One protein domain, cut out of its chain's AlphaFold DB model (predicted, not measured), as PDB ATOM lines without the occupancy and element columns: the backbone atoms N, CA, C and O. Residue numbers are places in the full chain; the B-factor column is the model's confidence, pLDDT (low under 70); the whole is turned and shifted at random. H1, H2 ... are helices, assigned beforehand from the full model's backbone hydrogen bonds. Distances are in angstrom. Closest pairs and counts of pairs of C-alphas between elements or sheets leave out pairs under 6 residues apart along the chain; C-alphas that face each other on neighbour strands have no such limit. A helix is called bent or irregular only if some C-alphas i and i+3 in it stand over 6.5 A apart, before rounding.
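Overview. This is residues 58 to 127 of the 128 residues of an uncharacterized protein of Gluconobacter thailandicus (UniProt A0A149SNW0). A short helical hairpin, H1 and H2, packs along the first part of one long helix, H4, in a three-helix up-and-down bundle, each helix running against the one before it; the small helix H3 lies across one end of this body. The far part of H4, from residue 113, sticks out alone with the last residues, 126 and 127, as a long arm. The printed part has 70 residues with four named helices, H1 to H4 in order, and no named strand, and its class is all helix. It is loose, with a radius of gyration of the C-alphas of 15.9 A, and spans 55 by 18 by 15 A.

Along the chain. H1, residues 58 to 72, begins at C-alpha 58 (18.454, -5.572, 25.663) and is 22.7 A long. It is irregular, but only just: C-alphas 68 and 71 are 6.9 A apart. H2 is residues 74 to 83, 14.4 A, and H3 is residues 86 to 94, 12.2 A. H4, residues 97 to 125, is 42.6 A long and ends at C-alpha 125 (49.365, 13.539, -10.941).

Arrangement. H1 and H2 form a hairpin, at a shallow tilt of 27 degrees, opposite ways; residues 66 to 70 of H1 touch H2, the closest C-alphas being those of Val 70 and Tyr 77, 5.5 A apart. Residues 97 to 109 of H4 touch H1 at a shallow tilt of 12 degrees, the same way, closest at the C-alphas of Val 70 and Ala 105, 4.8 A. Residues 102 to 109 of H4 touch H2 at 31 degrees, a shallow tilt, opposite ways, closest at the C-alphas of Val 74 and Ala 105, 5.0 A. H3 is about perpendicular to H1, at 77 degrees, and touches its residues 58 to 63, with the C-alphas of Val 59 and Glu 88 closest at 5.0 A. H3 and H4 only just touch, only at the corner, with 3 pairs of C-alphas within 8 A, the closest those of Leu 92 and His 98, 5.4 A. Every O i to N i+4 pair is within hydrogen-bond range in H2, H3 and H4, and 8 of 11 are in H1.

Size, cuts and confidence. The C-alphas of Arg 87 and Ile 127, the two farthest apart, are 55.5 A from each other. Residues 113 to 127, of which 113 to 125 belong to H4, stand free; the body without them spans 32 by 18 by 15 A. The printed part has no cut, and its three links are tight. Mean pLDDT of the printed part is 90.5, with residues 124 to 127 under 70.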
ATOM      1  N   ALA A  58      18.083  -6.982  25.587       93.00
ATOM      2  CA  ALA A  58      18.454  -5.572  25.663       93.00
ATOM      3  C   ALA A  58      19.950  -5.360  25.378       93.00
ATOM      4  O   ALA A  58      20.320  -4.358  24.764       93.00
ATOM      5  N   VAL A  59      20.803  -6.313  25.770       94.00
ATOM      6  CA  VAL A  59      22.231  -6.305  25.422       94.00
ATOM      7  C   VAL A  59      22.418  -6.531  23.919       94.00
ATOM      8  O   VAL A  59      23.186  -5.799  23.292       94.00
ATOM      9  N   GLU A  60      21.678  -7.468  23.321       94.25
ATOM     10  CA  GLU A  60      21.728  -7.717  21.873       94.25
ATOM     11  C   GLU A  60      21.219  -6.530  21.048       94.25
ATOM     12  O   GLU A  60      21.854  -6.124  20.072       94.25
ATOM     13  N   ASP A  61      20.111  -5.913  21.457       94.38
ATOM     14  CA  ASP A  61      19.565  -4.735  20.784       94.38
ATOM     15  C   ASP A  61      20.553  -3.554  20.854       94.38
ATOM     16  O   ASP A  61      20.788  -2.875  19.847       94.38
ATOM     17  N   ALA A  62      21.202  -3.344  22.006       95.06
ATOM     18  CA  ALA A  62      22.255  -2.340  22.161       95.06
ATOM     19  C   ALA A  62      23.474  -2.642  21.273       95.06
ATOM     20  O   ALA A  62      23.996  -1.743  20.605       95.06
ATOM     21  N   TYR A  63      23.908  -3.904  21.218       95.38
ATOM     22  CA  TYR A  63      24.994  -4.345  20.346       95.38
ATOM     23  C   TYR A  63      24.689  -4.058  18.871       95.38
ATOM     24  O   TYR A  63      25.517  -3.475  18.165       95.38
ATOM     25  N   HIS A  64      23.487  -4.407  18.407       95.12
ATOM     26  CA  HIS A  64      23.055  -4.150  17.038       95.12
ATOM     27  C   HIS A  64      23.006  -2.654  16.721       95.12
ATOM     28  O   HIS A  64      23.544  -2.234  15.694       95.12
ATOM     29  N   ALA A  65      22.440  -1.840  17.616       95.12
ATOM     30  CA  ALA A  65      22.401  -0.389  17.454       95.12
ATOM     31  C   ALA A  65      23.809   0.215  17.323       95.12
ATOM     32  O   ALA A  65      24.061   1.013  16.419       95.12
ATOM     33  N   LEU A  66      24.753  -0.208  18.168       96.12
ATOM     34  CA  LEU A  66      26.145   0.243  18.100       96.12
ATOM     35  C   LEU A  66      26.822  -0.184  16.795       96.12
ATOM     36  O   LEU A  66      27.502   0.624  16.162       96.12
ATOM     37  N   ARG A  67      26.604  -1.427  16.359       95.12
ATOM     38  CA  ARG A  67      27.183  -1.976  15.126       95.12
ATOM     39  C   ARG A  67      26.731  -1.225  13.871       95.12
ATOM     40  O   ARG A  67      27.500  -1.127  12.917       95.12
ATOM     41  N   HIS A  68      25.526  -0.659  13.871       94.06
ATOM     42  CA  HIS A  68      25.072   0.210  12.783       94.06
ATOM     43  C   HIS A  68      25.905   1.495  12.658       94.06
ATOM     44  O   HIS A  68      26.144   1.945  11.541       94.06
ATOM     45  N   VAL A  69      26.400   2.037  13.776       94.69
ATOM     46  CA  VAL A  69      27.148   3.308  13.831       94.69
ATOM     47  C   VAL A  69      28.659   3.111  13.635       94.69
ATOM     48  O   VAL A  69      29.356   4.039  13.240       94.69
ATOM     49  N   VAL A  70      29.192   1.899  13.836       95.06
ATOM     50  CA  VAL A  70      30.635   1.588  13.702       95.06
ATOM     51  C   VAL A  70      31.240   2.054  12.371       95.06
ATOM     52  O   VAL A  70      32.370   2.535  12.346       95.06
ATOM     53  N   ARG A  71      30.484   1.968  11.270       92.38
ATOM     54  CA  ARG A  71      30.943   2.372   9.926       92.38
ATOM     55  C   ARG A  71      31.216   3.870   9.794       92.38
ATOM     56  O   ARG A  71      31.944   4.287   8.895       92.38
ATOM     57  N   GLU A  72      30.616   4.678  10.659       92.88
ATOM     58  CA  GLU A  72      30.799   6.128  10.669       92.88
ATOM     59  C   GLU A  72      32.150   6.520  11.285       92.88
ATOM     60  O   GLU A  72      32.667   7.591  10.974       92.88
ATOM     61  N   GLY A  73      32.774   5.622  12.058       92.50
ATOM     62  CA  GLY A  73      34.097   5.806  12.646       92.50
ATOM     63  C   GLY A  73      34.082   5.904  14.169       92.50
ATOM     64  O   GLY A  73      33.041   5.830  14.833       92.50
ATOM     65  N   VAL A  74      35.264   6.094  14.753       95.06
ATOM     66  CA  VAL A  74      35.483   6.032  16.206       95.06
ATOM     67  C   VAL A  74      34.738   7.140  16.947       95.06
ATOM     68  O   VAL A  74      34.234   6.917  18.050       95.06
ATOM     69  N   ALA A  75      34.648   8.339  16.368       94.38
ATOM     70  CA  ALA A  75      33.976   9.472  17.004       94.38
ATOM     71  C   ALA A  75      32.464   9.233  17.158       94.38
ATOM     72  O   ALA A  75      31.909   9.432  18.243       94.38
ATOM     73  N   ALA A  76      31.814   8.754  16.092       94.50
ATOM     74  CA  ALA A  76      30.395   8.412  16.094       94.50
ATOM     75  C   ALA A  76      30.113   7.242  17.048       94.50
ATOM     76  O   ALA A  76      29.224   7.337  17.899       94.50
ATOM     77  N   TYR A  77      30.948   6.198  16.997       96.44
ATOM     78  CA  TYR A  77      30.866   5.066  17.917       96.44
ATOM     79  C   TYR A  77      30.971   5.499  19.386       96.44
ATOM     80  O   TYR A  77      30.138   5.107  20.200       96.44
ATOM     81  N   ARG A  78      31.936   6.359  19.745       95.38
ATOM     82  CA  ARG A  78      32.089   6.857  21.127       95.38
ATOM     83  C   ARG A  78      30.857   7.622  21.612       95.38
ATOM     84  O   ARG A  78      30.471   7.462  22.765       95.38
ATOM     85  N   ASN A  79      30.234   8.429  20.756       95.94
ATOM     86  CA  ASN A  79      29.011   9.161  21.095       95.94
ATOM     87  C   ASN A  79      27.816   8.211  21.301       95.94
ATOM     88  O   ASN A  79      27.053   8.357  22.254       95.94
ATOM     89  N   ALA A  80      27.669   7.196  20.448       95.44
ATOM     90  CA  ALA A  80      26.647   6.167  20.632       95.44
ATOM     91  C   ALA A  80      26.895   5.332  21.906       95.44
ATOM     92  O   ALA A  80      25.964   5.044  22.660       95.44
ATOM     93  N   TRP A  81      28.159   5.021  22.203       96.06
ATOM     94  CA  TRP A  81      28.558   4.293  23.405       96.06
ATOM     95  C   TRP A  81      28.215   5.052  24.686       96.06
ATOM     96  O   TRP A  81      27.708   4.458  25.630       96.06
ATOM     97  N   THR A  82      28.425   6.369  24.758       95.12
ATOM     98  CA  THR A  82      28.077   7.134  25.970       95.12
ATOM     99  C   THR A  82      26.573   7.211  26.224       95.12
ATOM    100  O   THR A  82      26.173   7.328  27.380       95.12
ATOM    101  N   LYS A  83      25.753   7.107  25.171       95.69
ATOM    102  CA  LYS A  83      24.283   7.079  25.243       95.69
ATOM    103  C   LYS A  83      23.704   5.694  25.533       95.69
ATOM    104  O   LYS A  83      22.538   5.598  25.905       95.69
ATOM    105  N   THR A  84      24.491   4.635  25.352       95.38
ATOM    106  CA  THR A  84      24.072   3.264  25.664       95.38
ATOM    107  C   THR A  84      23.978   3.099  27.187       95.38
ATOM    108  O   THR A  84      24.892   3.557  27.886       95.38
ATOM    109  N   PRO A  85      22.911   2.487  27.735       97.00
ATOM    110  CA  PRO A  85      22.767   2.394  29.181       97.00
ATOM    111  C   PRO A  85      23.870   1.536  29.827       97.00
ATOM    112  O   PRO A  85      24.507   0.687  29.203       97.00
ATOM    113  N   GLU A  86      24.172   1.831  31.095       96.31
ATOM    114  CA  GLU A  86      25.379   1.326  31.765       96.31
ATOM    115  C   GLU A  86      25.404  -0.199  31.909       96.31
ATOM    116  O   GLU A  86      26.472  -0.802  31.802       96.31
ATOM    117  N   ARG A  87      24.238  -0.817  32.122       95.69
ATOM    118  CA  ARG A  87      24.096  -2.268  32.272       95.69
ATOM    119  C   ARG A  87      24.552  -2.993  31.007       95.69
ATOM    120  O   ARG A  87      25.369  -3.906  31.081       95.69
ATOM    121  N   GLU A  88      24.068  -2.539  29.858       96.00
ATOM    122  CA  GLU A  88      24.367  -3.103  28.546       96.00
ATOM    123  C   GLU A  88      25.836  -2.875  28.193       96.00
ATOM    124  O   GLU A  88      26.505  -3.797  27.739       96.00
ATOM    125  N   ARG A  89      26.390  -1.690  28.489       96.31
ATOM    126  CA  ARG A  89      27.825  -1.427  28.284       96.31
ATOM    127  C   ARG A  89      28.710  -2.388  29.066       96.31
ATOM    128  O   ARG A  89      29.629  -2.952  28.485       96.31
ATOM    129  N   LYS A  90      28.412  -2.610  30.350       96.31
ATOM    130  CA  LYS A  90      29.173  -3.550  31.186       96.31
ATOM    131  C   LYS A  90      29.082  -4.982  30.665       96.31
ATOM    132  O   LYS A  90      30.088  -5.682  30.672       96.31
ATOM    133  N   ALA A  91      27.910  -5.404  30.191       94.56
ATOM    134  CA  ALA A  91      27.740  -6.724  29.586       94.56
ATOM    135  C   ALA A  91      28.589  -6.874  28.309       94.56
ATOM    136  O   ALA A  91      29.356  -7.826  28.192       94.56
ATOM    137  N   LEU A  92      28.532  -5.881  27.414       94.94
ATOM    138  CA  LEU A  92      29.308  -5.849  26.167       94.94
ATOM    139  C   LEU A  92      30.822  -5.685  26.385       94.94
ATOM    140  O   LEU A  92      31.629  -6.034  25.523       94.94
ATOM    141  N   GLU A  93      31.240  -5.104  27.507       96.06
ATOM    142  CA  GLU A  93      32.645  -5.082  27.922       96.06
ATOM    143  C   GLU A  93      33.082  -6.457  28.433       96.06
ATOM    144  O   GLU A  93      34.139  -6.946  28.031       96.06
ATOM    145  N   ALA A  94      32.265  -7.093  29.275       94.06
ATOM    146  CA  ALA A  94      32.570  -8.386  29.881       94.06
ATOM    147  C   ALA A  94      32.689  -9.521  28.850       94.06
ATOM    148  O   ALA A  94      33.541 -10.393  28.998       94.06
ATOM    149  N   ASP A  95      31.879  -9.497  27.789       90.50
ATOM    150  CA  ASP A  95      31.927 -10.483  26.701       90.50
ATOM    151  C   ASP A  95      32.916 -10.126  25.566       90.50
ATOM    152  O   ASP A  95      33.071 -10.869  24.591       90.50
ATOM    153  N   GLY A  96      33.611  -8.988  25.686       93.06
ATOM    154  CA  GLY A  96      34.624  -8.524  24.739       93.06
ATOM    155  C   GLY A  96      34.081  -7.916  23.439       93.06
ATOM    156  O   GLY A  96      34.878  -7.540  22.569       93.06
ATOM    157  N   ARG A  97      32.761  -7.771  23.270       94.75
ATOM    158  CA  ARG A  97      32.170  -7.146  22.074       94.75
ATOM    159  C   ARG A  97      32.490  -5.660  21.963       94.75
ATOM    160  O   ARG A  97      32.667  -5.174  20.846       94.75
ATOM    161  N   HIS A  98      32.661  -4.950  23.080       95.44
ATOM    162  CA  HIS A  98      33.107  -3.552  23.084       95.44
ATOM    163  C   HIS A  98      34.443  -3.371  22.343       95.44
ATOM    164  O   HIS A  98      34.559  -2.530  21.449       95.44
ATOM    165  N   ALA A  99      35.443  -4.197  22.670       95.19
ATOM    166  CA  ALA A  99      36.768  -4.115  22.063       95.19
ATOM    167  C   ALA A  99      36.727  -4.390  20.552       95.19
ATOM    168  O   ALA A  99      37.377  -3.681  19.784       95.19
ATOM    169  N   LYS A 100      35.916  -5.368  20.119       95.81
ATOM    170  CA  LYS A 100      35.720  -5.684  18.696       95.81
ATOM    171  C   LYS A 100      35.099  -4.515  17.934       95.81
ATOM    172  O   LYS A 100      35.664  -4.085  16.935       95.81
ATOM    173  N   LEU A 101      33.995  -3.953  18.433       96.31
ATOM    174  CA  LEU A 101      33.314  -2.827  17.780       96.31
ATOM    175  C   LEU A 101      34.215  -1.590  17.670       96.31
ATOM    176  O   LEU A 101      34.207  -0.904  16.649       96.31
ATOM    177  N   LYS A 102      35.020  -1.318  18.702       95.12
ATOM    178  CA  LYS A 102      35.986  -0.218  18.676       95.12
ATOM    179  C   LYS A 102      37.072  -0.439  17.617       95.12
ATOM    180  O   LYS A 102      37.354   0.482  16.858       95.12
ATOM    181  N   ALA A 103      37.641  -1.644  17.545       95.25
ATOM    182  CA  ALA A 103      38.647  -1.991  16.541       95.25
ATOM    183  C   ALA A 103      38.080  -1.922  15.111       95.25
ATOM    184  O   ALA A 103      38.743  -1.428  14.203       95.25
ATOM    185  N   GLU A 104      36.833  -2.359  14.909       95.44
ATOM    186  CA  GLU A 104      36.139  -2.213  13.624       95.44
ATOM    187  C   GLU A 104      35.985  -0.735  13.234       95.44
ATOM    188  O   GLU A 104      36.268  -0.372  12.093       95.44
ATOM    189  N   ALA A 105      35.596   0.133  14.173       95.75
ATOM    190  CA  ALA A 105      35.446   1.566  13.911       95.75
ATOM    191  C   ALA A 105      36.788   2.227  13.540       95.75
ATOM    192  O   ALA A 105      36.841   3.042  12.621       95.75
ATOM    193  N   GLU A 106      37.877   1.838  14.213       95.56
ATOM    194  CA  GLU A 106      39.242   2.284  13.893       95.56
ATOM    195  C   GLU A 106      39.661   1.850  12.480       95.56
ATOM    196  O   GLU A 106      40.225   2.651  11.733       95.56
ATOM    197  N   ALA A 107      39.332   0.620  12.077       95.56
ATOM    198  CA  ALA A 107      39.609   0.129  10.729       95.56
ATOM    199  C   ALA A 107      38.833   0.908   9.650       95.56
ATOM    200  O   ALA A 107      39.383   1.199   8.588       95.56
ATOM    201  N   PHE A 108      37.574   1.287   9.908       95.19
ATOM    202  CA  PHE A 108      36.810   2.128   8.977       95.19
ATOM    203  C   PHE A 108      37.432   3.517   8.797       95.19
ATOM    204  O   PHE A 108      37.514   3.991   7.663       95.19
ATOM    205  N   ASP A 109      37.904   4.144   9.876       94.81
ATOM    206  CA  ASP A 109      38.583   5.441   9.797       94.81
ATOM    207  C   ASP A 109      39.911   5.343   9.027       94.81
ATOM    208  O   ASP A 109      40.188   6.184   8.171       94.81
ATOM    209  N   GLN A 110      40.702   4.288   9.257       93.44
ATOM    210  CA  GLN A 110      41.941   4.036   8.508       93.44
ATOM    211  C   GLN A 110      41.683   3.830   7.013       93.44
ATOM    212  O   GLN A 110      42.368   4.421   6.178       93.44
ATOM    213  N   ASN A 111      40.671   3.030   6.667       92.25
ATOM    214  CA  ASN A 111      40.311   2.780   5.275       92.25
ATOM    215  C   ASN A 111      39.867   4.064   4.566       92.25
ATOM    216  O   ASN A 111      40.246   4.293   3.420       92.25
ATOM    217  N   ARG A 112      39.096   4.921   5.246       92.00
ATOM    218  CA  ARG A 112      38.656   6.208   4.692       92.00
ATOM    219  C   ARG A 112      39.838   7.146   4.454       92.00
ATOM    220  O   ARG A 112      39.950   7.705   3.369       92.00
ATOM    221  N   ALA A 113      40.746   7.255   5.423       88.38
ATOM    222  CA  ALA A 113      41.950   8.070   5.284       88.38
ATOM    223  C   ALA A 113      42.840   7.594   4.120       88.38
ATOM    224  O   ALA A 113      43.348   8.421   3.367       88.38
ATOM    225  N   GLY A 114      42.979   6.276   3.932       86.00
ATOM    226  CA  GLY A 114      43.707   5.701   2.795       86.00
ATOM    227  C   GLY A 114      43.063   6.027   1.441       86.00
ATOM    228  O   GLY A 114      43.750   6.401   0.495       86.00
ATOM    229  N   GLN A 115      41.731   5.964   1.356       85.12
ATOM    230  CA  GLN A 115      40.998   6.344   0.141       85.12
ATOM    231  C   GLN A 115      41.145   7.835  -0.185       85.12
ATOM    232  O   GLN A 115      41.319   8.197  -1.348       85.12
ATOM    233  N   GLU A 116      41.098   8.700   0.828       82.62
ATOM    234  CA  GLU A 116      41.315  10.140   0.662       82.62
ATOM    235  C   GLU A 116      42.750  10.450   0.215       82.62
ATOM    236  O   GLU A 116      42.942  11.285  -0.673       82.62
ATOM    237  N   SER A 117      43.756   9.754   0.763       79.69
ATOM    238  CA  SER A 117      45.146   9.920   0.329       79.69
ATOM    239  C   SER A 117      45.372   9.449  -1.105       79.69
ATOM    240  O   SER A 117      46.004  10.165  -1.881       79.69
ATOM    241  N   ASP A 118      44.817   8.300  -1.491       76.00
ATOM    242  CA  ASP A 118      44.960   7.764  -2.849       76.00
ATOM    243  C   ASP A 118      44.279   8.676  -3.881       76.00
ATOM    244  O   ASP A 118      44.853   8.979  -4.930       76.00
ATOM    245  N   ALA A 119      43.090   9.195  -3.559       76.00
ATOM    246  CA  ALA A 119      42.394  10.170  -4.396       76.00
ATOM    247  C   ALA A 119      43.195  11.477  -4.556       76.00
ATOM    248  O   ALA A 119      43.249  12.039  -5.651       76.00
ATOM    249  N   ALA A 120      43.848  11.957  -3.493       74.62
ATOM    250  CA  ALA A 120      44.690  13.151  -3.552       74.62
ATOM    251  C   ALA A 120      45.942  12.952  -4.427       74.62
ATOM    252  O   ALA A 120      46.313  13.858  -5.172       74.62
ATOM    253  N   VAL A 121      46.568  11.770  -4.376       80.75
ATOM    254  CA  VAL A 121      47.729  11.429  -5.219       80.75
ATOM    255  C   VAL A 121      47.344  11.385  -6.699       80.75
ATOM    256  O   VAL A 121      48.049  11.964  -7.524       80.75
ATOM    257  N   LEU A 122      46.213  10.760  -7.039       72.94
ATOM    258  CA  LEU A 122      45.721  10.696  -8.421       72.94
ATOM    259  C   LEU A 122      45.400  12.092  -8.978       72.94
ATOM    260  O   LEU A 122      45.863  12.439 -10.061       72.94
ATOM    261  N   ASN A 123      44.701  12.928  -8.205       74.12
ATOM    262  CA  ASN A 123      44.355  14.290  -8.623       74.12
ATOM    263  C   ASN A 123      45.583  15.214  -8.753       74.12
ATOM    264  O   ASN A 123      45.566  16.157  -9.538       74.12
ATOM    265  N   GLY A 124      46.654  14.964  -7.989       67.94
ATOM    266  CA  GLY A 124      47.913  15.706  -8.104       67.94
ATOM    267  C   GLY A 124      48.764  15.299  -9.313       67.94
ATOM    268  O   GLY A 124      49.522  16.122  -9.821       67.94
ATOM    269  N   ALA A 125      48.630  14.058  -9.788       61.75
ATOM    270  CA  ALA A 125      49.365  13.539 -10.941       61.75
ATOM    271  C   ALA A 125      48.795  14.008 -12.295       61.75
ATOM    272  O   ALA A 125      49.535  14.054 -13.272       61.75
ATOM    273  N   GLU A 126      47.518  14.401 -12.364       56.31
ATOM    274  CA  GLU A 126      46.879  14.912 -13.592       56.31
ATOM    275  C   GLU A 126      47.177  16.400 -13.893       56.31
ATOM    276  O   GLU A 126      46.738  16.917 -14.918       56.31
ATOM    277  N   ILE A 127      47.922  17.105 -13.027       53.09
ATOM    278  CA  ILE A 127      48.240  18.545 -13.175       53.09
ATOM    279  C   ILE A 127      49.693  18.783 -13.671       53.09
ATOM    280  O   ILE A 127      50.145  19.927 -13.741       53.09
TER     281      ILE A 127